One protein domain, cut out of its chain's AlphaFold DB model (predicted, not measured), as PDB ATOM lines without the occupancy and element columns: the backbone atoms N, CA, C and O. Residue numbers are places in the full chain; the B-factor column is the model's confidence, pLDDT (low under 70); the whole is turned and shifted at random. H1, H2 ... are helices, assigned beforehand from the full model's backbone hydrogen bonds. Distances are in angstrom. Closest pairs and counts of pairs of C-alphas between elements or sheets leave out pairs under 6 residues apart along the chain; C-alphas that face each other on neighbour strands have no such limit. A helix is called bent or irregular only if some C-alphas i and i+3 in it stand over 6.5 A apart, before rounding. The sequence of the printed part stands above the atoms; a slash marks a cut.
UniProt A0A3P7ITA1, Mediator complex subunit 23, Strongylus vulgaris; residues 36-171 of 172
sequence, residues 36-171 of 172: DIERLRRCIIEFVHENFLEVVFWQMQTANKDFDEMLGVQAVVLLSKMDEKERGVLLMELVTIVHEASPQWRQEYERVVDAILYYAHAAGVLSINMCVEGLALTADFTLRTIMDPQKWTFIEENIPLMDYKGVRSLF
ATOM      1  N   ASP A  36       0.575  14.677   2.289       78.12
ATOM      2  CA  ASP A  36       0.443  14.183   0.919       78.12
ATOM      3  C   ASP A  36       0.996  12.754   0.719       78.12
ATOM      4  O   ASP A  36       0.466  12.014  -0.109       78.12
ATOM      5  N   ILE A  37       2.002  12.326   1.497       81.75
ATOM      6  CA  ILE A  37       2.491  10.934   1.511       81.75
ATOM      7  C   ILE A  37       1.447  10.021   2.162       81.75
ATOM      8  O   ILE A  37       1.111   8.985   1.589       81.75
ATOM      9  N   GLU A  38       0.865  10.413   3.303       84.44
ATOM     10  CA  GLU A  38      -0.234   9.645   3.912       84.44
ATOM     11  C   GLU A  38      -1.450   9.553   2.987       84.44
ATOM     12  O   GLU A  38      -2.111   8.514   2.917       84.44
ATOM     13  N   ARG A  39      -1.734  10.628   2.243       85.06
ATOM     14  CA  ARG A  39      -2.792  10.655   1.235       85.06
ATOM     15  C   ARG A  39      -2.501   9.703   0.076       85.06
ATOM     16  O   ARG A  39      -3.389   8.938  -0.281       85.06
ATOM     17  N   LEU A  40      -1.287   9.707  -0.482       85.12
ATOM     18  CA  LEU A  40      -0.900   8.764  -1.540       85.12
ATOM     19  C   LEU A  40      -0.978   7.314  -1.043       85.12
ATOM     20  O   LEU A  40      -1.597   6.482  -1.707       85.12
ATOM     21  N   ARG A  41      -0.446   7.028   0.154       87.81
ATOM     22  CA  ARG A  41      -0.566   5.717   0.809       87.81
ATOM     23  C   ARG A  41      -2.025   5.281   0.939       87.81
ATOM     24  O   ARG A  41      -2.341   4.130   0.653       87.81
ATOM     25  N   ARG A  42      -2.920   6.187   1.341       86.00
ATOM     26  CA  ARG A  42      -4.349   5.878   1.467       86.00
ATOM     27  C   ARG A  42      -4.990   5.564   0.117       86.00
ATOM     28  O   ARG A  42      -5.646   4.536   0.024       86.00
ATOM     29  N   CYS A  43      -4.721   6.357  -0.921       83.06
ATOM     30  CA  CYS A  43      -5.233   6.090  -2.268       83.06
ATOM     31  C   CYS A  43      -4.759   4.733  -2.822       83.06
ATOM     32  O   CYS A  43      -5.534   4.057  -3.490       83.06
ATOM     33  N   ILE A  44      -3.528   4.301  -2.516       86.12
ATOM     34  CA  ILE A  44      -3.023   2.963  -2.883       86.12
ATOM     35  C   ILE A  44      -3.803   1.856  -2.148       86.12
ATOM     36  O   ILE A  44      -4.202   0.873  -2.765       86.12
ATOM     37  N   ILE A  45      -4.050   2.019  -0.842       86.94
ATOM     38  CA  ILE A  45      -4.806   1.056  -0.018       86.94
ATOM     39  C   ILE A  45      -6.271   0.964  -0.469       86.94
ATOM     40  O   ILE A  45      -6.804  -0.137  -0.613       86.94
ATOM     41  N   GLU A  46      -6.912   2.107  -0.718       83.94
ATOM     42  CA  GLU A  46      -8.276   2.202  -1.252       83.94
ATOM     43  C   GLU A  46      -8.353   1.522  -2.630       83.94
ATOM     44  O   GLU A  46      -9.161   0.614  -2.814       83.94
ATOM     45  N   PHE A  47      -7.437   1.842  -3.554       79.56
ATOM     46  CA  PHE A  47      -7.381   1.227  -4.884       79.56
ATOM     47  C   PHE A  47      -7.217  -0.301  -4.843       79.56
ATOM     48  O   PHE A  47      -7.949  -1.009  -5.538       79.56
ATOM     49  N   VAL A  48      -6.289  -0.824  -4.033       79.19
ATOM     50  CA  VAL A  48      -6.044  -2.273  -3.943       79.19
ATOM     51  C   VAL A  48      -7.262  -3.013  -3.383       79.19
ATOM     52  O   VAL A  48      -7.605  -4.081  -3.891       79.19
ATOM     53  N   HIS A  49      -7.943  -2.465  -2.373       78.06
ATOM     54  CA  HIS A  49      -9.068  -3.153  -1.735       78.06
ATOM     55  C   HIS A  49     -10.418  -2.972  -2.444       78.06
ATOM     56  O   HIS A  49     -11.220  -3.908  -2.419       78.06
ATOM     57  N   GLU A  50     -10.684  -1.840  -3.105       71.19
ATOM     58  CA  GLU A  50     -11.935  -1.646  -3.856       71.19
ATOM     59  C   GLU A  50     -11.959  -2.458  -5.167       71.19
ATOM     60  O   GLU A  50     -12.995  -3.026  -5.517       71.19
ATOM     61  N   ASN A  51     -10.817  -2.624  -5.845       62.94
ATOM     62  CA  ASN A  51     -10.732  -3.300  -7.151       62.94
ATOM     63  C   ASN A  51     -10.493  -4.826  -7.071       62.94
ATOM     64  O   ASN A  51     -10.025  -5.445  -8.029       62.94
ATOM     65  N   PHE A  52     -10.843  -5.469  -5.951       55.31
ATOM     66  CA  PHE A  52     -10.578  -6.895  -5.690       55.31
ATOM     67  C   PHE A  52     -11.054  -7.856  -6.799       55.31
ATOM     68  O   PHE A  52     -10.387  -8.847  -7.092       55.31
ATOM     69  N   LEU A  53     -12.194  -7.580  -7.439       47.25
ATOM     70  CA  LEU A  53     -12.707  -8.433  -8.519       47.25
ATOM     71  C   LEU A  53     -11.935  -8.269  -9.836       47.25
ATOM     72  O   LEU A  53     -11.844  -9.226 -10.598       47.25
ATOM     73  N   GLU A  54     -11.347  -7.102 -10.090       50.03
ATOM     74  CA  GLU A  54     -10.494  -6.869 -11.263       50.03
ATOM     75  C   GLU A  54      -9.124  -7.531 -11.065       50.03
ATOM     76  O   GLU A  54      -8.652  -8.272 -11.930       50.03
ATOM     77  N   VAL A  55      -8.566  -7.397  -9.855       49.06
ATOM     78  CA  VAL A  55      -7.361  -8.101  -9.383       49.06
ATOM     79  C   VAL A  55      -7.442  -9.616  -9.624       49.06
ATOM     80  O   VAL A  55      -6.503 -10.202 -10.162       49.06
ATOM     81  N   VAL A  56      -8.566 -10.259  -9.283       47.03
ATOM     82  CA  VAL A  56      -8.745 -11.720  -9.429       47.03
ATOM     83  C   VAL A  56      -8.778 -12.186 -10.896       47.03
ATOM     84  O   VAL A  56      -8.429 -13.333 -11.174       47.03
ATOM     85  N   PHE A  57      -9.149 -11.320 -11.846       44.50
ATOM     86  CA  PHE A  57      -9.282 -11.661 -13.271       44.50
ATOM     87  C   PHE A  57      -8.267 -10.952 -14.189       44.50
ATOM     88  O   PHE A  57      -8.408 -10.994 -15.414       44.50
ATOM     89  N   TRP A  58      -7.204 -10.366 -13.626       47.72
ATOM     90  CA  TRP A  58      -6.232  -9.515 -14.330       47.72
ATOM     91  C   TRP A  58      -5.633 -10.117 -15.616       47.72
ATOM     92  O   TRP A  58      -5.461  -9.403 -16.598       47.72
ATOM     93  N   GLN A  59      -5.400 -11.437 -15.684       47.88
ATOM     94  CA  GLN A  59      -4.903 -12.099 -16.909       47.88
ATOM     95  C   GLN A  59      -5.840 -11.972 -18.133       47.88
ATOM     96  O   GLN A  59      -5.425 -12.293 -19.247       47.88
ATOM     97  N   MET A  60      -7.085 -11.521 -17.953       39.56
ATOM     98  CA  MET A  60      -8.038 -11.240 -19.034       39.56
ATOM     99  C   MET A  60      -8.312  -9.741 -19.249       39.56
ATOM    100  O   MET A  60      -9.070  -9.400 -20.158       39.56
ATOM    101  N   GLN A  61      -7.719  -8.841 -18.459       44.94
ATOM    102  CA  GLN A  61      -7.958  -7.400 -18.568       44.94
ATOM    103  C   GLN A  61      -6.897  -6.706 -19.428       44.94
ATOM    104  O   GLN A  61      -5.720  -6.650 -19.090       44.94
ATOM    105  N   THR A  62      -7.324  -6.133 -20.553       44.09
ATOM    106  CA  THR A  62      -6.455  -5.381 -21.476       44.09
ATOM    107  C   THR A  62      -6.385  -3.879 -21.186       44.09
ATOM    108  O   THR A  62      -5.611  -3.174 -21.842       44.09
ATOM    109  N   ALA A  63      -7.167  -3.374 -20.226       43.72
ATOM    110  CA  ALA A  63      -7.165  -1.971 -19.828       43.72
ATOM    111  C   ALA A  63      -7.695  -1.760 -18.399       43.72
ATOM    112  O   ALA A  63      -8.895  -1.857 -18.172       43.72
ATOM    113  N   ASN A  64      -6.806  -1.359 -17.486       50.44
ATOM    114  CA  ASN A  64      -7.137  -0.426 -16.396       50.44
ATOM    115  C   ASN A  64      -6.167   0.778 -16.387       50.44
ATOM    116  O   ASN A  64      -5.947   1.442 -15.374       50.44
ATOM    117  N   LYS A  65      -5.577   1.048 -17.567       55.94
ATOM    118  CA  LYS A  65      -4.521   2.047 -17.786       55.94
ATOM    119  C   LYS A  65      -4.906   3.413 -17.248       55.94
ATOM    120  O   LYS A  65      -4.071   4.068 -16.653       55.94
ATOM    121  N   ASP A  66      -6.157   3.812 -17.437       56.50
ATOM    122  CA  ASP A  66      -6.681   5.121 -17.060       56.50
ATOM    123  C   ASP A  66      -6.597   5.362 -15.535       56.50
ATOM    124  O   ASP A  66      -6.361   6.491 -15.102       56.50
ATOM    125  N   PHE A  67      -6.729   4.311 -14.711       59.00
ATOM    126  CA  PHE A  67      -6.579   4.394 -13.251       59.00
ATOM    127  C   PHE A  67      -5.123   4.265 -12.792       59.00
ATOM    128  O   PHE A  67      -4.702   5.042 -11.930       59.00
ATOM    129  N   ASP A  68      -4.340   3.362 -13.393       62.75
ATOM    130  CA  ASP A  68      -2.888   3.279 -13.157       62.75
ATOM    131  C   ASP A  68      -2.203   4.615 -13.519       62.75
ATOM    132  O   ASP A  68      -1.358   5.123 -12.781       62.75
ATOM    133  N   GLU A  69      -2.625   5.238 -14.622       66.00
ATOM    134  CA  GLU A  69      -2.191   6.556 -15.082       66.00
ATOM    135  C   GLU A  69      -2.705   7.675 -14.170       66.00
ATOM    136  O   GLU A  69      -1.929   8.566 -13.836       66.00
ATOM    137  N   MET A  70      -3.948   7.634 -13.673       74.75
ATOM    138  CA  MET A  70      -4.419   8.619 -12.686       74.75
ATOM    139  C   MET A  70      -3.585   8.579 -11.394       74.75
ATOM    140  O   MET A  70      -3.191   9.631 -10.877       74.75
ATOM    141  N   LEU A  71      -3.292   7.385 -10.874       78.12
ATOM    142  CA  LEU A  71      -2.499   7.208  -9.656       78.12
ATOM    143  C   LEU A  71      -1.020   7.566  -9.895       78.12
ATOM    144  O   LEU A  71      -0.412   8.251  -9.068       78.12
ATOM    145  N   GLY A  72      -0.476   7.204 -11.060       78.12
ATOM    146  CA  GLY A  72       0.847   7.612 -11.537       78.12
ATOM    147  C   GLY A  72       0.981   9.130 -11.691       78.12
ATOM    148  O   GLY A  72       1.959   9.706 -11.218       78.12
ATOM    149  N   VAL A  73      -0.024   9.809 -12.254       81.12
ATOM    150  CA  VAL A  73      -0.100  11.278 -12.342       81.12
ATOM    151  C   VAL A  73      -0.164  11.904 -10.951       81.12
ATOM    152  O   VAL A  73       0.564  12.860 -10.690       81.12
ATOM    153  N   GLN A  74      -0.975  11.372 -10.028       80.62
ATOM    154  CA  GLN A  74      -1.033  11.876  -8.651       80.62
ATOM    155  C   GLN A  74       0.326  11.741  -7.945       80.62
ATOM    156  O   GLN A  74       0.779  12.694  -7.303       80.62
ATOM    157  N   ALA A  75       1.006  10.602  -8.104       83.44
ATOM    158  CA  ALA A  75       2.346  10.385  -7.571       83.44
ATOM    159  C   ALA A  75       3.385  11.316  -8.221       83.44
ATOM    160  O   ALA A  75       4.157  11.952  -7.507       83.44
ATOM    161  N   VAL A  76       3.367  11.489  -9.546       86.56
ATOM    162  CA  VAL A  76       4.232  12.430 -10.282       86.56
ATOM    163  C   VAL A  76       4.024  13.873  -9.825       86.56
ATOM    164  O   VAL A  76       5.000  14.577  -9.574       86.56
ATOM    165  N   VAL A  77       2.778  14.318  -9.652       87.06
ATOM    166  CA  VAL A  77       2.439  15.677  -9.189       87.06
ATOM    167  C   VAL A  77       2.868  15.924  -7.736       87.06
ATOM    168  O   VAL A  77       3.093  17.078  -7.359       87.06
ATOM    169  N   LEU A  78       3.004  14.874  -6.923       86.25
ATOM    170  CA  LEU A  78       3.592  14.945  -5.585       86.25
ATOM    171  C   LEU A  78       5.128  14.961  -5.649       86.25
ATOM    172  O   LEU A  78       5.751  15.924  -5.206       86.25
ATOM    173  N   LEU A  79       5.728  13.950  -6.279       86.75
ATOM    174  CA  LEU A  79       7.178  13.787  -6.436       86.75
ATOM    175  C   LEU A  79       7.843  14.998  -7.115       86.75
ATOM    176  O   LEU A  79       8.966  15.349  -6.768       86.75
ATOM    177  N   SER A  80       7.151  15.681  -8.035       88.31
ATOM    178  CA  SER A  80       7.660  16.877  -8.735       88.31
ATOM    179  C   SER A  80       7.797  18.116  -7.844       88.31
ATOM    180  O   SER A  80       8.400  19.103  -8.259       88.31
ATOM    181  N   LYS A  81       7.211  18.100  -6.640       89.25
ATOM    182  CA  LYS A  81       7.292  19.189  -5.653       89.25
ATOM    183  C   LYS A  81       8.328  18.918  -4.559       89.25
ATOM    184  O   LYS A  81       8.599  19.814  -3.769       89.25
ATOM    185  N   MET A  82       8.854  17.695  -4.507       88.94
ATOM    186  CA  MET A  82       9.695  17.183  -3.430       88.94
ATOM    187  C   MET A  82      11.187  17.308  -3.742       88.94
ATOM    188  O   MET A  82      11.623  17.146  -4.886       88.94
ATOM    189  N   ASP A  83      11.998  17.527  -2.708       89.62
ATOM    190  CA  ASP A  83      13.455  17.433  -2.807       89.62
ATOM    191  C   ASP A  83      13.915  15.967  -3.023       89.62
ATOM    192  O   ASP A  83      13.118  15.036  -3.151       89.62
ATOM    193  N   GLU A  84      15.218  15.729  -3.184       86.88
ATOM    194  CA  GLU A  84      15.730  14.364  -3.404       86.88
ATOM    195  C   GLU A  84      15.615  13.456  -2.160       86.88
ATOM    196  O   GLU A  84      15.499  12.240  -2.295       86.88
ATOM    197  N   LYS A  85      15.575  14.025  -0.949       87.56
ATOM    198  CA  LYS A  85      15.422  13.281   0.310       87.56
ATOM    199  C   LYS A  85      13.963  12.933   0.566       87.56
ATOM    200  O   LYS A  85      13.676  11.804   0.939       87.56
ATOM    201  N   GLU A  86      13.048  13.870   0.336       88.94
ATOM    202  CA  GLU A  86      11.599  13.668   0.430       88.94
ATOM    203  C   GLU A  86      11.124  12.596  -0.560       88.94
ATOM    204  O   GLU A  86      10.360  11.710  -0.179       88.94
ATOM    205  N   ARG A  87      11.658  12.594  -1.793       90.06
ATOM    206  CA  ARG A  87      11.441  11.500  -2.757       90.06
ATOM    207  C   ARG A  87      11.970  10.159  -2.238       90.06
ATOM    208  O   ARG A  87      11.288   9.152  -2.394       90.06
ATOM    209  N   GLY A  88      13.121  10.144  -1.561       89.25
ATOM    210  CA  GLY A  88      13.643   8.957  -0.872       89.25
ATOM    211  C   GLY A  88      12.768   8.477   0.297       89.25
ATOM    212  O   GLY A  88      12.566   7.276   0.455       89.25
ATOM    213  N   VAL A  89      12.188   9.386   1.088       90.12
ATOM    214  CA  VAL A  89      11.233   9.044   2.161       90.12
ATOM    215  C   VAL A  89       9.948   8.452   1.577       90.12
ATOM    216  O   VAL A  89       9.482   7.422   2.059       90.12
ATOM    217  N   LEU A  90       9.410   9.046   0.508       89.94
ATOM    218  CA  LEU A  90       8.244   8.518  -0.204       89.94
ATOM    219  C   LEU A  90       8.538   7.122  -0.780       89.94
ATOM    220  O   LEU A  90       7.727   6.217  -0.606       89.94
ATOM    221  N   LEU A  91       9.715   6.917  -1.383       91.50
ATOM    222  CA  LEU A  91      10.163   5.615  -1.889       91.50
ATOM    223  C   LEU A  91      10.158   4.537  -0.793       91.50
ATOM    224  O   LEU A  91       9.617   3.452  -1.000       91.50
ATOM    225  N   MET A  92      10.705   4.847   0.388       91.75
ATOM    226  CA  MET A  92      10.709   3.922   1.528       91.75
ATOM    227  C   MET A  92       9.301   3.657   2.075       91.75
ATOM    228  O   MET A  92       9.016   2.531   2.478       91.75
ATOM    229  N   GLU A  93       8.397   4.640   2.066       90.62
ATOM    230  CA  GLU A  93       6.998   4.437   2.465       90.62
ATOM    231  C   GLU A  93       6.253   3.526   1.468       90.62
ATOM    232  O   GLU A  93       5.545   2.620   1.901       90.62
ATOM    233  N   LEU A  94       6.466   3.679   0.153       91.19
ATOM    234  CA  LEU A  94       5.911   2.767  -0.861       91.19
ATOM    235  C   LEU A  94       6.413   1.329  -0.669       91.19
ATOM    236  O   LEU A  94       5.609   0.399  -0.628       91.19
ATOM    237  N   VAL A  95       7.723   1.148  -0.474       91.94
ATOM    238  CA  VAL A  95       8.331  -0.152  -0.130       91.94
ATOM    239  C   VAL A  95       7.713  -0.720   1.156       91.94
ATOM    240  O   VAL A  95       7.369  -1.900   1.217       91.94
ATOM    241  N   THR A  96       7.504   0.123   2.170       92.06
ATOM    242  CA  THR A  96       6.909  -0.273   3.456       92.06
ATOM    243  C   THR A  96       5.477  -0.780   3.289       92.06
ATOM    244  O   THR A  96       5.143  -1.807   3.874       92.06
ATOM    245  N   ILE A  97       4.651  -0.156   2.439       91.38
ATOM    246  CA  ILE A  97       3.287  -0.632   2.136       91.38
ATOM    247  C   ILE A  97       3.306  -2.076   1.600       91.38
ATOM    248  O   ILE A  97       2.511  -2.899   2.050       91.38
ATOM    249  N   VAL A  98       4.230  -2.413   0.690       90.38
ATOM    250  CA  VAL A  98       4.351  -3.770   0.111       90.38
ATOM    251  C   VAL A  98       4.780  -4.807   1.161       90.38
ATOM    252  O   VAL A  98       4.281  -5.937   1.176       90.38
ATOM    253  N   HIS A  99       5.673  -4.434   2.082       89.06
ATOM    254  CA  HIS A  99       6.134  -5.338   3.144       89.06
ATOM    255  C   HIS A  99       5.133  -5.487   4.296       89.06
ATOM    256  O   HIS A  99       4.976  -6.594   4.812       89.06
ATOM    257  N   GLU A 100       4.412  -4.429   4.665       90.44
ATOM    258  CA  GLU A 100       3.326  -4.475   5.656       90.44
ATOM    259  C   GLU A 100       2.067  -5.185   5.129       90.44
ATOM    260  O   GLU A 100       1.282  -5.715   5.921       90.44
ATOM    261  N   ALA A 101       1.872  -5.240   3.807       87.31
ATOM    262  CA  ALA A 101       0.781  -5.984   3.190       87.31
ATOM    263  C   ALA A 101       0.820  -7.476   3.559       87.31
ATOM    264  O   ALA A 101       1.871  -8.132   3.547       87.31
ATOM    265  N   SER A 102      -0.357  -8.042   3.846       85.50
ATOM    266  CA  SER A 102      -0.474  -9.472   4.125       85.50
ATOM    267  C   SER A 102      -0.196 -10.302   2.858       85.50
ATOM    268  O   SER A 102      -0.412  -9.817   1.744       85.50
ATOM    269  N   PRO A 103       0.242 -11.573   2.977       82.06
ATOM    270  CA  PRO A 103       0.679 -12.365   1.820       82.06
ATOM    271  C   PRO A 103      -0.371 -12.586   0.719       82.06
ATOM    272  O   PRO A 103      -0.006 -12.977  -0.380       82.06
ATOM    273  N   GLN A 104      -1.657 -12.350   1.006       81.06
ATOM    274  CA  GLN A 104      -2.759 -12.444   0.038       81.06
ATOM    275  C   GLN A 104      -2.930 -11.197  -0.843       81.06
ATOM    276  O   GLN A 104      -3.675 -11.265  -1.811       81.06
ATOM    277  N   TRP A 105      -2.288 -10.082  -0.481       83.50
ATOM    278  CA  TRP A 105      -2.388  -8.792  -1.173       83.50
ATOM    279  C   TRP A 105      -1.020  -8.226  -1.579       83.50
ATOM    280  O   TRP A 105      -0.939  -7.152  -2.172       83.50
ATOM    281  N   ARG A 106       0.087  -8.891  -1.216       85.31
ATOM    282  CA  ARG A 106       1.432  -8.343  -1.433       85.31
ATOM    283  C   ARG A 106       1.737  -8.110  -2.912       85.31
ATOM    284  O   ARG A 106       2.288  -7.063  -3.220       85.31
ATOM    285  N   GLN A 107       1.350  -9.023  -3.807       84.00
ATOM    286  CA  GLN A 107       1.580  -8.845  -5.248       84.00
ATOM    287  C   GLN A 107       0.752  -7.692  -5.836       84.00
ATOM    288  O   GLN A 107       1.135  -7.108  -6.844       84.00
ATOM    289  N   GLU A 108      -0.370  -7.341  -5.210       83.12
ATOM    290  CA  GLU A 108      -1.242  -6.236  -5.610       83.12
ATOM    291  C   GLU A 108      -0.605  -4.904  -5.235       83.12
ATOM    292  O   GLU A 108      -0.476  -4.025  -6.085       83.12
ATOM    293  N   TYR A 109      -0.145  -4.781  -3.988       88.06
ATOM    294  CA  TYR A 109       0.607  -3.614  -3.541       88.06
ATOM    295  C   TYR A 109       1.939  -3.476  -4.295       88.06
ATOM    296  O   TYR A 109       2.274  -2.371  -4.708       88.06
ATOM    297  N   GLU A 110       2.660  -4.579  -4.536       89.12
ATOM    298  CA  GLU A 110       3.881  -4.623  -5.352       89.12
ATOM    299  C   GLU A 110       3.617  -4.063  -6.759       89.12
ATOM    300  O   GLU A 110       4.208  -3.053  -7.129       89.12
ATOM    301  N   ARG A 111       2.646  -4.626  -7.491       85.44
ATOM    302  CA  ARG A 111       2.250  -4.192  -8.845       85.44
ATOM    303  C   ARG A 111       1.903  -2.705  -8.923       85.44
ATOM    304  O   ARG A 111       2.329  -2.027  -9.853       85.44
ATOM    305  N   VAL A 112       1.118  -2.203  -7.967       86.50
ATOM    306  CA  VAL A 112       0.664  -0.801  -7.948       86.50
ATOM    307  C   VAL A 112       1.817   0.151  -7.631       86.50
ATOM    308  O   VAL A 112       1.933   1.207  -8.254       86.50
ATOM    309  N   VAL A 113       2.708  -0.223  -6.709       90.12
ATOM    310  CA  VAL A 113       3.928   0.545  -6.430       90.12
ATOM    311  C   VAL A 113       4.863   0.534  -7.637       90.12
ATOM    312  O   VAL A 113       5.337   1.595  -8.036       90.12
ATOM    313  N   ASP A 114       5.086  -0.616  -8.266       90.50
ATOM    314  CA  ASP A 114       5.956  -0.732  -9.436       90.50
ATOM    315  C   ASP A 114       5.430   0.119 -10.609       90.50
ATOM    316  O   ASP A 114       6.197   0.860 -11.224       90.50
ATOM    317  N   ALA A 115       4.114   0.116 -10.862       87.56
ATOM    318  CA  ALA A 115       3.471   0.983 -11.856       87.56
ATOM    319  C   ALA A 115       3.706   2.482 -11.576       87.56
ATOM    320  O   ALA A 115       4.060   3.236 -12.487       87.56
ATOM    321  N   ILE A 116       3.589   2.909 -10.311       89.56
ATOM    322  CA  ILE A 116       3.926   4.275  -9.875       89.56
ATOM    323  C   ILE A 116       5.407   4.593 -10.140       89.56
ATOM    324  O   ILE A 116       5.717   5.679 -10.637       89.56
ATOM    325  N   LEU A 117       6.324   3.665  -9.844       92.25
ATOM    326  CA  LEU A 117       7.765   3.848 -10.053       92.25
ATOM    327  C   LEU A 117       8.113   3.981 -11.542       92.25
ATOM    328  O   LEU A 117       8.853   4.899 -11.907       92.25
ATOM    329  N   TYR A 118       7.526   3.152 -12.412       90.25
ATOM    330  CA  TYR A 118       7.685   3.280 -13.864       90.25
ATOM    331  C   TYR A 118       7.157   4.614 -14.383       90.25
ATOM    332  O   TYR A 118       7.871   5.303 -15.113       90.25
ATOM    333  N   TYR A 119       5.943   5.011 -13.989       88.50
ATOM    334  CA  TYR A 119       5.337   6.259 -14.454       88.50
ATOM    335  C   TYR A 119       6.153   7.480 -13.996       88.50
ATOM    336  O   TYR A 119       6.445   8.379 -14.788       88.50
ATOM    337  N   ALA A 120       6.615   7.487 -12.743       90.12
ATOM    338  CA  ALA A 120       7.429   8.571 -12.198       90.12
ATOM    339  C   ALA A 120       8.864   8.622 -12.749       90.12
ATOM    340  O   ALA A 120       9.453   9.707 -12.819       90.12
ATOM    341  N   HIS A 121       9.425   7.490 -13.180       92.12
ATOM    342  CA  HIS A 121      10.690   7.465 -13.911       92.12
ATOM    343  C   HIS A 121      10.525   7.920 -15.369       92.12
ATOM    344  O   HIS A 121      11.298   8.757 -15.833       92.12
ATOM    345  N   ALA A 122       9.482   7.461 -16.070       89.88
ATOM    346  CA  ALA A 122       9.164   7.883 -17.437       89.88
ATOM    347  C   ALA A 122       8.852   9.390 -17.534       89.88
ATOM    348  O   ALA A 122       9.224  10.040 -18.509       89.88
ATOM    349  N   ALA A 123       8.244   9.967 -16.493       88.69
ATOM    350  CA  ALA A 123       8.051  11.410 -16.342       88.69
ATOM    351  C   ALA A 123       9.341  12.191 -15.986       88.69
ATOM    352  O   ALA A 123       9.304  13.415 -15.867       88.69
ATOM    353  N   GLY A 124      10.479  11.514 -15.787       90.00
ATOM    354  CA  GLY A 124      11.772  12.122 -15.446       90.00
ATOM    355  C   GLY A 124      11.899  12.619 -14.000       90.00
ATOM    356  O   GLY A 124      12.850  13.335 -13.684       90.00
ATOM    357  N   VAL A 125      10.959  12.266 -13.116       91.69
ATOM    358  CA  VAL A 125      10.888  12.779 -11.735       91.69
ATOM    359  C   VAL A 125      11.665  11.896 -10.751       91.69
ATOM    360  O   VAL A 125      12.264  12.405  -9.796       91.69
ATOM    361  N   LEU A 126      11.708  10.583 -10.998       91.75
ATOM    362  CA  LEU A 126      12.618   9.650 -10.328       91.75
ATOM    363  C   LEU A 126      13.857   9.381 -11.183       91.75
ATOM    364  O   LEU A 126      13.768   9.099 -12.380       91.75
ATOM    365  N   SER A 127      15.026   9.413 -10.542       92.75
ATOM    366  CA  SER A 127      16.270   8.955 -11.157       92.75
ATOM    367  C   SER A 127      16.247   7.437 -11.357       92.75
ATOM    368  O   SER A 127      15.567   6.713 -10.629       92.75
ATOM    369  N   ILE A 128      17.034   6.953 -12.320       93.31
ATOM    370  CA  ILE A 128      17.216   5.518 -12.585       93.31
ATOM    371  C   ILE A 128      17.625   4.748 -11.318       93.31
ATOM    372  O   ILE A 128      17.065   3.694 -11.038       93.31
ATOM    373  N   ASN A 129      18.497   5.343 -10.493       93.00
ATOM    374  CA  ASN A 129      18.874   4.824  -9.179       93.00
ATOM    375  C   ASN A 129      17.648   4.589  -8.281       93.00
ATOM    376  O   ASN A 129      17.449   3.474  -7.818       93.00
ATOM    377  N   MET A 130      16.825   5.622  -8.047       92.62
ATOM    378  CA  MET A 130      15.655   5.522  -7.161       92.62
ATOM    379  C   MET A 130      14.583   4.573  -7.709       92.62
ATOM    380  O   MET A 130      13.933   3.881  -6.932       92.62
ATOM    381  N   CYS A 131      14.409   4.515  -9.033       93.69
ATOM    382  CA  CYS A 131      13.468   3.595  -9.668       93.69
ATOM    383  C   CYS A 131      13.901   2.132  -9.473       93.69
ATOM    384  O   CYS A 131      13.146   1.339  -8.915       93.69
ATOM    385  N   VAL A 132      15.139   1.784  -9.850       93.75
ATOM    386  CA  VAL A 132      15.660   0.411  -9.720       93.75
ATOM    387  C   VAL A 132      15.804  -0.003  -8.251       93.75
ATOM    388  O   VAL A 132      15.490  -1.143  -7.919       93.75
ATOM    389  N   GLU A 133      16.201   0.906  -7.353       93.06
ATOM    390  CA  GLU A 133      16.238   0.649  -5.904       93.06
ATOM    391  C   GLU A 133      14.836   0.374  -5.341       93.06
ATOM    392  O   GLU A 133      14.661  -0.598  -4.611       93.06
ATOM    393  N   GLY A 134      13.816   1.143  -5.740       92.44
ATOM    394  CA  GLY A 134      12.424   0.877  -5.373       92.44
ATOM    395  C   GLY A 134      11.931  -0.489  -5.850       92.44
ATOM    396  O   GLY A 134      11.464  -1.285  -5.040       92.44
ATOM    397  N   LEU A 135      12.089  -0.780  -7.147       93.12
ATOM    398  CA  LEU A 135      11.653  -2.039  -7.764       93.12
ATOM    399  C   LEU A 135      12.371  -3.257  -7.159       93.12
ATOM    400  O   LEU A 135      11.758  -4.302  -6.953       93.12
ATOM    401  N   ALA A 136      13.663  -3.143  -6.846       91.69
ATOM    402  CA  ALA A 136      14.399  -4.207  -6.169       91.69
ATOM    403  C   ALA A 136      13.924  -4.400  -4.719       91.69
ATOM    404  O   ALA A 136      13.791  -5.533  -4.267       91.69
ATOM    405  N   LEU A 137      13.625  -3.320  -3.991       91.56
ATOM    406  CA  LEU A 137      13.162  -3.398  -2.603       91.56
ATOM    407  C   LEU A 137      11.699  -3.853  -2.461       91.56
ATOM    408  O   LEU A 137      11.337  -4.339  -1.389       91.56
ATOM    409  N   THR A 138      10.861  -3.741  -3.499       90.81
ATOM    410  CA  THR A 138       9.506  -4.329  -3.515       90.81
ATOM    411  C   THR A 138       9.479  -5.804  -3.930       90.81
ATOM    412  O   THR A 138       8.495  -6.478  -3.637       90.81
ATOM    413  N   ALA A 139      10.527  -6.327  -4.582       87.81
ATOM    414  CA  ALA A 139      10.558  -7.693  -5.116       87.81
ATOM    415  C   ALA A 139      10.750  -8.795  -4.053       87.81
ATOM    416  O   ALA A 139      11.694  -8.771  -3.260       87.81
ATOM    417  N   ASP A 140       9.922  -9.848  -4.102       82.88
ATOM    418  CA  ASP A 140      10.131 -11.063  -3.298       82.88
ATOM    419  C   ASP A 140      11.171 -12.009  -3.934       82.88
ATOM    420  O   ASP A 140      10.857 -13.032  -4.555       82.88
ATOM    421  N   PHE A 141      12.451 -11.709  -3.707       79.50
ATOM    422  CA  PHE A 141      13.567 -12.586  -4.082       79.50
ATOM    423  C   PHE A 141      13.582 -13.954  -3.366       79.50
ATOM    424  O   PHE A 141      14.448 -14.777  -3.659       79.50
ATOM    425  N   THR A 142      12.640 -14.255  -2.458       77.75
ATOM    426  CA  THR A 142      12.496 -15.610  -1.893       77.75
ATOM    427  C   THR A 142      11.753 -16.579  -2.821       77.75
ATOM    428  O   THR A 142      11.643 -17.761  -2.488       77.75
ATOM    429  N   LEU A 143      11.285 -16.105  -3.987       69.12
ATOM    430  CA  LEU A 143      10.635 -16.888  -5.052       69.12
ATOM    431  C   LEU A 143       9.378 -17.652  -4.589       69.12
ATOM    432  O   LEU A 143       9.021 -18.695  -5.141       69.12
ATOM    433  N   ARG A 144       8.704 -17.138  -3.551       74.50
ATOM    434  CA  ARG A 144       7.408 -17.650  -3.068       74.50
ATOM    435  C   ARG A 144       6.252 -17.160  -3.930       74.50
ATOM    436  O   ARG A 144       5.259 -17.869  -4.080       74.50
ATOM    437  N   THR A 145       6.394 -15.965  -4.489       72.12
ATOM    438  CA  THR A 145       5.556 -15.406  -5.547       72.12
ATOM    439  C   THR A 145       6.289 -15.495  -6.888       72.12
ATOM    440  O   THR A 145       7.508 -15.668  -6.949       72.12
ATOM    441  N   ILE A 146       5.539 -15.393  -7.987       77.31
ATOM    442  CA  ILE A 146       6.130 -15.243  -9.320       77.31
ATOM    443  C   ILE A 146       6.535 -13.776  -9.478       77.31
ATOM    444  O   ILE A 146       5.670 -12.902  -9.477       77.31
ATOM    445  N   MET A 147       7.837 -13.525  -9.622       80.19
ATOM    446  CA  MET A 147       8.369 -12.208  -9.978       80.19
ATOM    447  C   MET A 147       7.912 -11.827 -11.390       80.19
ATOM    448  O   MET A 147       7.953 -12.660 -12.299       80.19
ATOM    449  N   ASP A 148       7.490 -10.579 -11.587       83.00
ATOM    450  CA  ASP A 148       7.086 -10.100 -12.909       83.00
ATOM    451  C   ASP A 148       8.278 -10.067 -13.901       83.00
ATOM    452  O   ASP A 148       9.333  -9.504 -13.585       83.00
ATOM    453  N   PRO A 149       8.142 -10.632 -15.119       85.44
ATOM    454  CA  PRO A 149       9.202 -10.593 -16.121       85.44
ATOM    455  C   PRO A 149       9.570  -9.188 -16.615       85.44
ATOM    456  O   PRO A 149      10.730  -8.985 -16.981       85.44
ATOM    457  N   GLN A 150       8.643  -8.220 -16.644       87.31
ATOM    458  CA  GLN A 150       8.971  -6.850 -17.074       87.31
ATOM    459  C   GLN A 150       9.831  -6.165 -16.008       87.31
ATOM    460  O   GLN A 150      10.844  -5.551 -16.337       87.31
ATOM    461  N   LYS A 151       9.499  -6.378 -14.731       90.12
ATOM    462  CA  LYS A 151      10.272  -5.962 -13.562       90.12
ATOM    463  C   LYS A 151      11.682  -6.518 -13.547       90.12
ATOM    464  O   LYS A 151      12.624  -5.735 -13.427       90.12
ATOM    465  N   TRP A 152      11.846  -7.828 -13.735       90.00
ATOM    466  CA  TRP A 152      13.182  -8.414 -13.841       90.00
ATOM    467  C   TRP A 152      13.975  -7.810 -15.009       90.00
ATOM    468  O   TRP A 152      15.086  -7.328 -14.802       90.00
ATOM    469  N   THR A 153      13.383  -7.768 -16.209       92.00
ATOM    470  CA  THR A 153      14.041  -7.231 -17.416       92.00
ATOM    471  C   THR A 153      14.472  -5.776 -17.216       92.00
ATOM    472  O   THR A 153      15.615  -5.429 -17.496       92.00
ATOM    473  N   PHE A 154      13.601  -4.930 -16.656       91.81
ATOM    474  CA  PHE A 154      13.921  -3.531 -16.386       91.81
ATOM    475  C   PHE A 154      15.072  -3.390 -15.380       91.81
ATOM    476  O   PHE A 154      15.969  -2.579 -15.598       91.81
ATOM    477  N   ILE A 155      15.081  -4.174 -14.296       91.94
ATOM    478  CA  ILE A 155      16.178  -4.162 -13.317       91.94
ATOM    479  C   ILE A 155      17.495  -4.605 -13.984       91.94
ATOM    480  O   ILE A 155      18.507  -3.919 -13.838       91.94
ATOM    481  N   GLU A 156      17.484  -5.696 -14.755       92.50
ATOM    482  CA  GLU A 156      18.667  -6.235 -15.443       92.50
ATOM    483  C   GLU A 156      19.256  -5.248 -16.471       92.50
ATOM    484  O   GLU A 156      20.468  -5.024 -16.484       92.50
ATOM    485  N   GLU A 157      18.414  -4.592 -17.276       94.00
ATOM    486  CA  GLU A 157      18.845  -3.603 -18.276       94.00
ATOM    487  C   GLU A 157      19.356  -2.288 -17.658       94.00
ATOM    488  O   GLU A 157      20.240  -1.644 -18.229       94.00
ATOM    489  N   ASN A 158      18.831  -1.878 -16.496       93.00
ATOM    490  CA  ASN A 158      19.110  -0.560 -15.913       93.00
ATOM    491  C   ASN A 158      20.175  -0.568 -14.799       93.00
ATOM    492  O   ASN A 158      20.795   0.472 -14.573       93.00
ATOM    493  N   ILE A 159      20.476  -1.708 -14.160       91.25
ATOM    494  CA  ILE A 159      21.601  -1.833 -13.204       91.25
ATOM    495  C   ILE A 159      22.939  -1.306 -13.775       91.25
ATOM    496  O   ILE A 159      23.611  -0.548 -13.073       91.25
ATOM    497  N   PRO A 160      23.343  -1.613 -15.030       91.81
ATOM    498  CA  PRO A 160      24.584  -1.096 -15.619       91.81
ATOM    499  C   PRO A 160      24.618   0.426 -15.840       91.81
ATOM    500  O   PRO A 160      25.682   0.973 -16.130       91.81
ATOM    501  N   LEU A 161      23.468   1.102 -15.740       91.81
ATOM    502  CA  LEU A 161      23.305   2.545 -15.936       91.81
ATOM    503  C   LEU A 161      23.223   3.324 -14.607       91.81
ATOM    504  O   LEU A 161      23.252   4.555 -14.616       91.81
ATOM    505  N   MET A 162      23.125   2.626 -13.470       91.44
ATOM    506  CA  MET A 162      23.141   3.224 -12.132       91.44
ATOM    507  C   MET A 162      24.538   3.746 -11.760       91.44
ATOM    508  O   MET A 162      25.564   3.228 -12.205       91.44
ATOM    509  N   ASP A 163      24.601   4.747 -10.876       90.94
ATOM    510  CA  ASP A 163      25.883   5.167 -10.296       90.94
ATOM    511  C   ASP A 163      26.383   4.162  -9.236       90.94
ATOM    512  O   ASP A 163      25.632   3.346  -8.698       90.94
ATOM    513  N   TYR A 164      27.668   4.242  -8.876       88.88
ATOM    514  CA  TYR A 164      28.269   3.316  -7.905       88.88
ATOM    515  C   TYR A 164      27.625   3.370  -6.504       88.88
ATOM    516  O   TYR A 164      27.847   2.464  -5.699       88.88
ATOM    517  N   LYS A 165      26.869   4.430  -6.175       87.56
ATOM    518  CA  LYS A 165      26.125   4.536  -4.914       87.56
ATOM    519  C   LYS A 165      24.806   3.778  -4.995       87.56
ATOM    520  O   LYS A 165      24.525   3.043  -4.057       87.56
ATOM    521  N   GLY A 166      24.069   3.914  -6.100       84.50
ATOM    522  CA  GLY A 166      22.846   3.163  -6.391       84.50
ATOM    523  C   GLY A 166      23.103   1.660  -6.502       84.50
ATOM    524  O   GLY A 166      22.457   0.866  -5.830       84.50
ATOM    525  N   VAL A 167      24.144   1.249  -7.235       87.62
ATOM    526  CA  VAL A 167      24.568  -0.166  -7.250       87.62
ATOM    527  C   VAL A 167      24.927  -0.646  -5.835       87.62
ATOM    528  O   VAL A 167      24.683  -1.795  -5.488       87.62
ATOM    529  N   ARG A 168      25.471   0.229  -4.975       87.94
ATOM    530  CA  ARG A 168      25.814  -0.109  -3.586       87.94
ATOM    531  C   ARG A 168      24.617  -0.124  -2.624       87.94
ATOM    532  O   ARG A 168      24.739  -0.781  -1.593       87.94
ATOM    533  N   SER A 169      23.502   0.565  -2.879       84.38
ATOM    534  CA  SER A 169      22.298   0.433  -2.038       84.38
ATOM    535  C   SER A 169      21.605  -0.912  -2.243       84.38
ATOM    536  O   SER A 169      21.176  -1.496  -1.255       84.38
ATOM    537  N   LEU A 170      21.623  -1.461  -3.464       83.88
ATOM    538  CA  LEU A 170      21.077  -2.792  -3.785       83.88
ATOM    539  C   LEU A 170      21.745  -3.971  -3.040       83.88
ATOM    540  O   LEU A 170      21.188  -5.064  -3.010       83.88
ATOM    541  N   PHE A 171      22.936  -3.775  -2.458       79.25
ATOM    542  CA  PHE A 171      23.718  -4.814  -1.766       79.25
ATOM    543  C   PHE A 171      23.946  -4.510  -0.268       79.25
ATOM    544  O   PHE A 171      25.019  -4.812   0.266       79.25
TER     545      PHE A 171
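AT A GLANCE: This is residues 36 to 171 of the 172 residues of the protein "Mediator complex subunit 23" of Strongylus vulgaris (UniProt A0A3P7ITA1). Three helices side by side, H4, H5 and H6, make the core, a small up-and-down bundle in which each helix runs against the one before it and the three centres form a triangle. H1 and H3, running opposite ways, pack on H5 from one side of this core, with H3 crossing H5 steeply, while H7 and H8 pack on H6 from the other side; H2 and the residues after it lie at one far end, where residues 56 to 63 stick out. The printed part has 136 residues with eight named helices, in chain order H1 to H8, and no named strand; the class is all helix. The whole is compact, with a radius of gyration of the C-alphas of 14.4 A, and rounded, spanning 42 by 34 by 27 A.

HOW THE PARTS SIT: The printed part begins with H1, residues 36 to 50. H2, residues 52 to 56, touches no helix; H1 and H2 meet only through their link. H3, residues 65 to 79, touches H1 at a shallow tilt of 16 degrees, opposite ways; their closest C-alphas, of Leu 40 and Ala 75, are 7.0 A apart. H4, residues 84 to 100, touches H1 with residues 90 to 97 alone, the same way at a shallow tilt of 30 degrees, the closest C-alphas being those of Ile 37 and Leu 90 at 6.5 A. H5, residues 106 to 122, touches H3 at a steep tilt of 66 degrees, with the C-alphas of Gly 72 and Ile 116 closest at 4.8 A. H5 touches H1 with residues 108 to 112 alone, closest at the C-alphas of Val 48 and Glu 108, 6.4 A. H4 and H5 form a helical hairpin at a shallow tilt of 21 degrees, with the C-alphas of Val 98 and Tyr 109 closest at 5.2 A; H5 touches H4 with residues 106 to 113 alone. H6, residues 128 to 138, forms the next hairpin with H5 at a shallow tilt of 4 degrees, the C-alphas of Leu 117 and Cys 131 being closest at 5.7 A. H6 also touches H4, the same way at 19 degrees, a shallow tilt, closest at the C-alphas of Val 95 and Thr 138, 5.5 A. H7, residues 149 to 161, forms a hairpin with H6 at a steep tilt of 40 degrees; the closest C-alphas, of Val 132 and Ile 155, are 5.8 A apart. H8, residues 164 to 169, touches H6 at a shallow tilt of 20 degrees, with the C-alphas of Asn 129 and Gly 166 closest at 5.1 A. H5 and H6 are the hubs, touching four helices each. H1 and H7 are apart, for instance. Every O i to N i+4 pair is within hydrogen-bond range in H1, H2, H3, H4, H5, H6 and H8, and 7 of 9 are in H7. H7 is irregular, but only just: C-alphas 157 and 160 are 6.8 A apart.

IN THESE COORDINATES: H1 begins at C-alpha 36 at (0.443, 14.183, 0.919) and measures 20.7 A from first to last C-alpha; H2 has five residues. H3 measures 20.1 A, H4 24.3 A and H5 24.1 A, with C-alpha 106 at (1.432, -8.343, -1.433). H6 measures 15.4 A and H7 19.3 A. H8, six residues, ends at C-alpha 169 at (22.298, 0.433, -2.038).

THE WHOLE: The two C-alphas farthest apart are those of Leu 53 and Tyr 164, at 42.6 A. The printed part has no cut, and no link is long. The mean pLDDT of the printed part is 82.0; residues 51 to 69 and residue 143 are under 70.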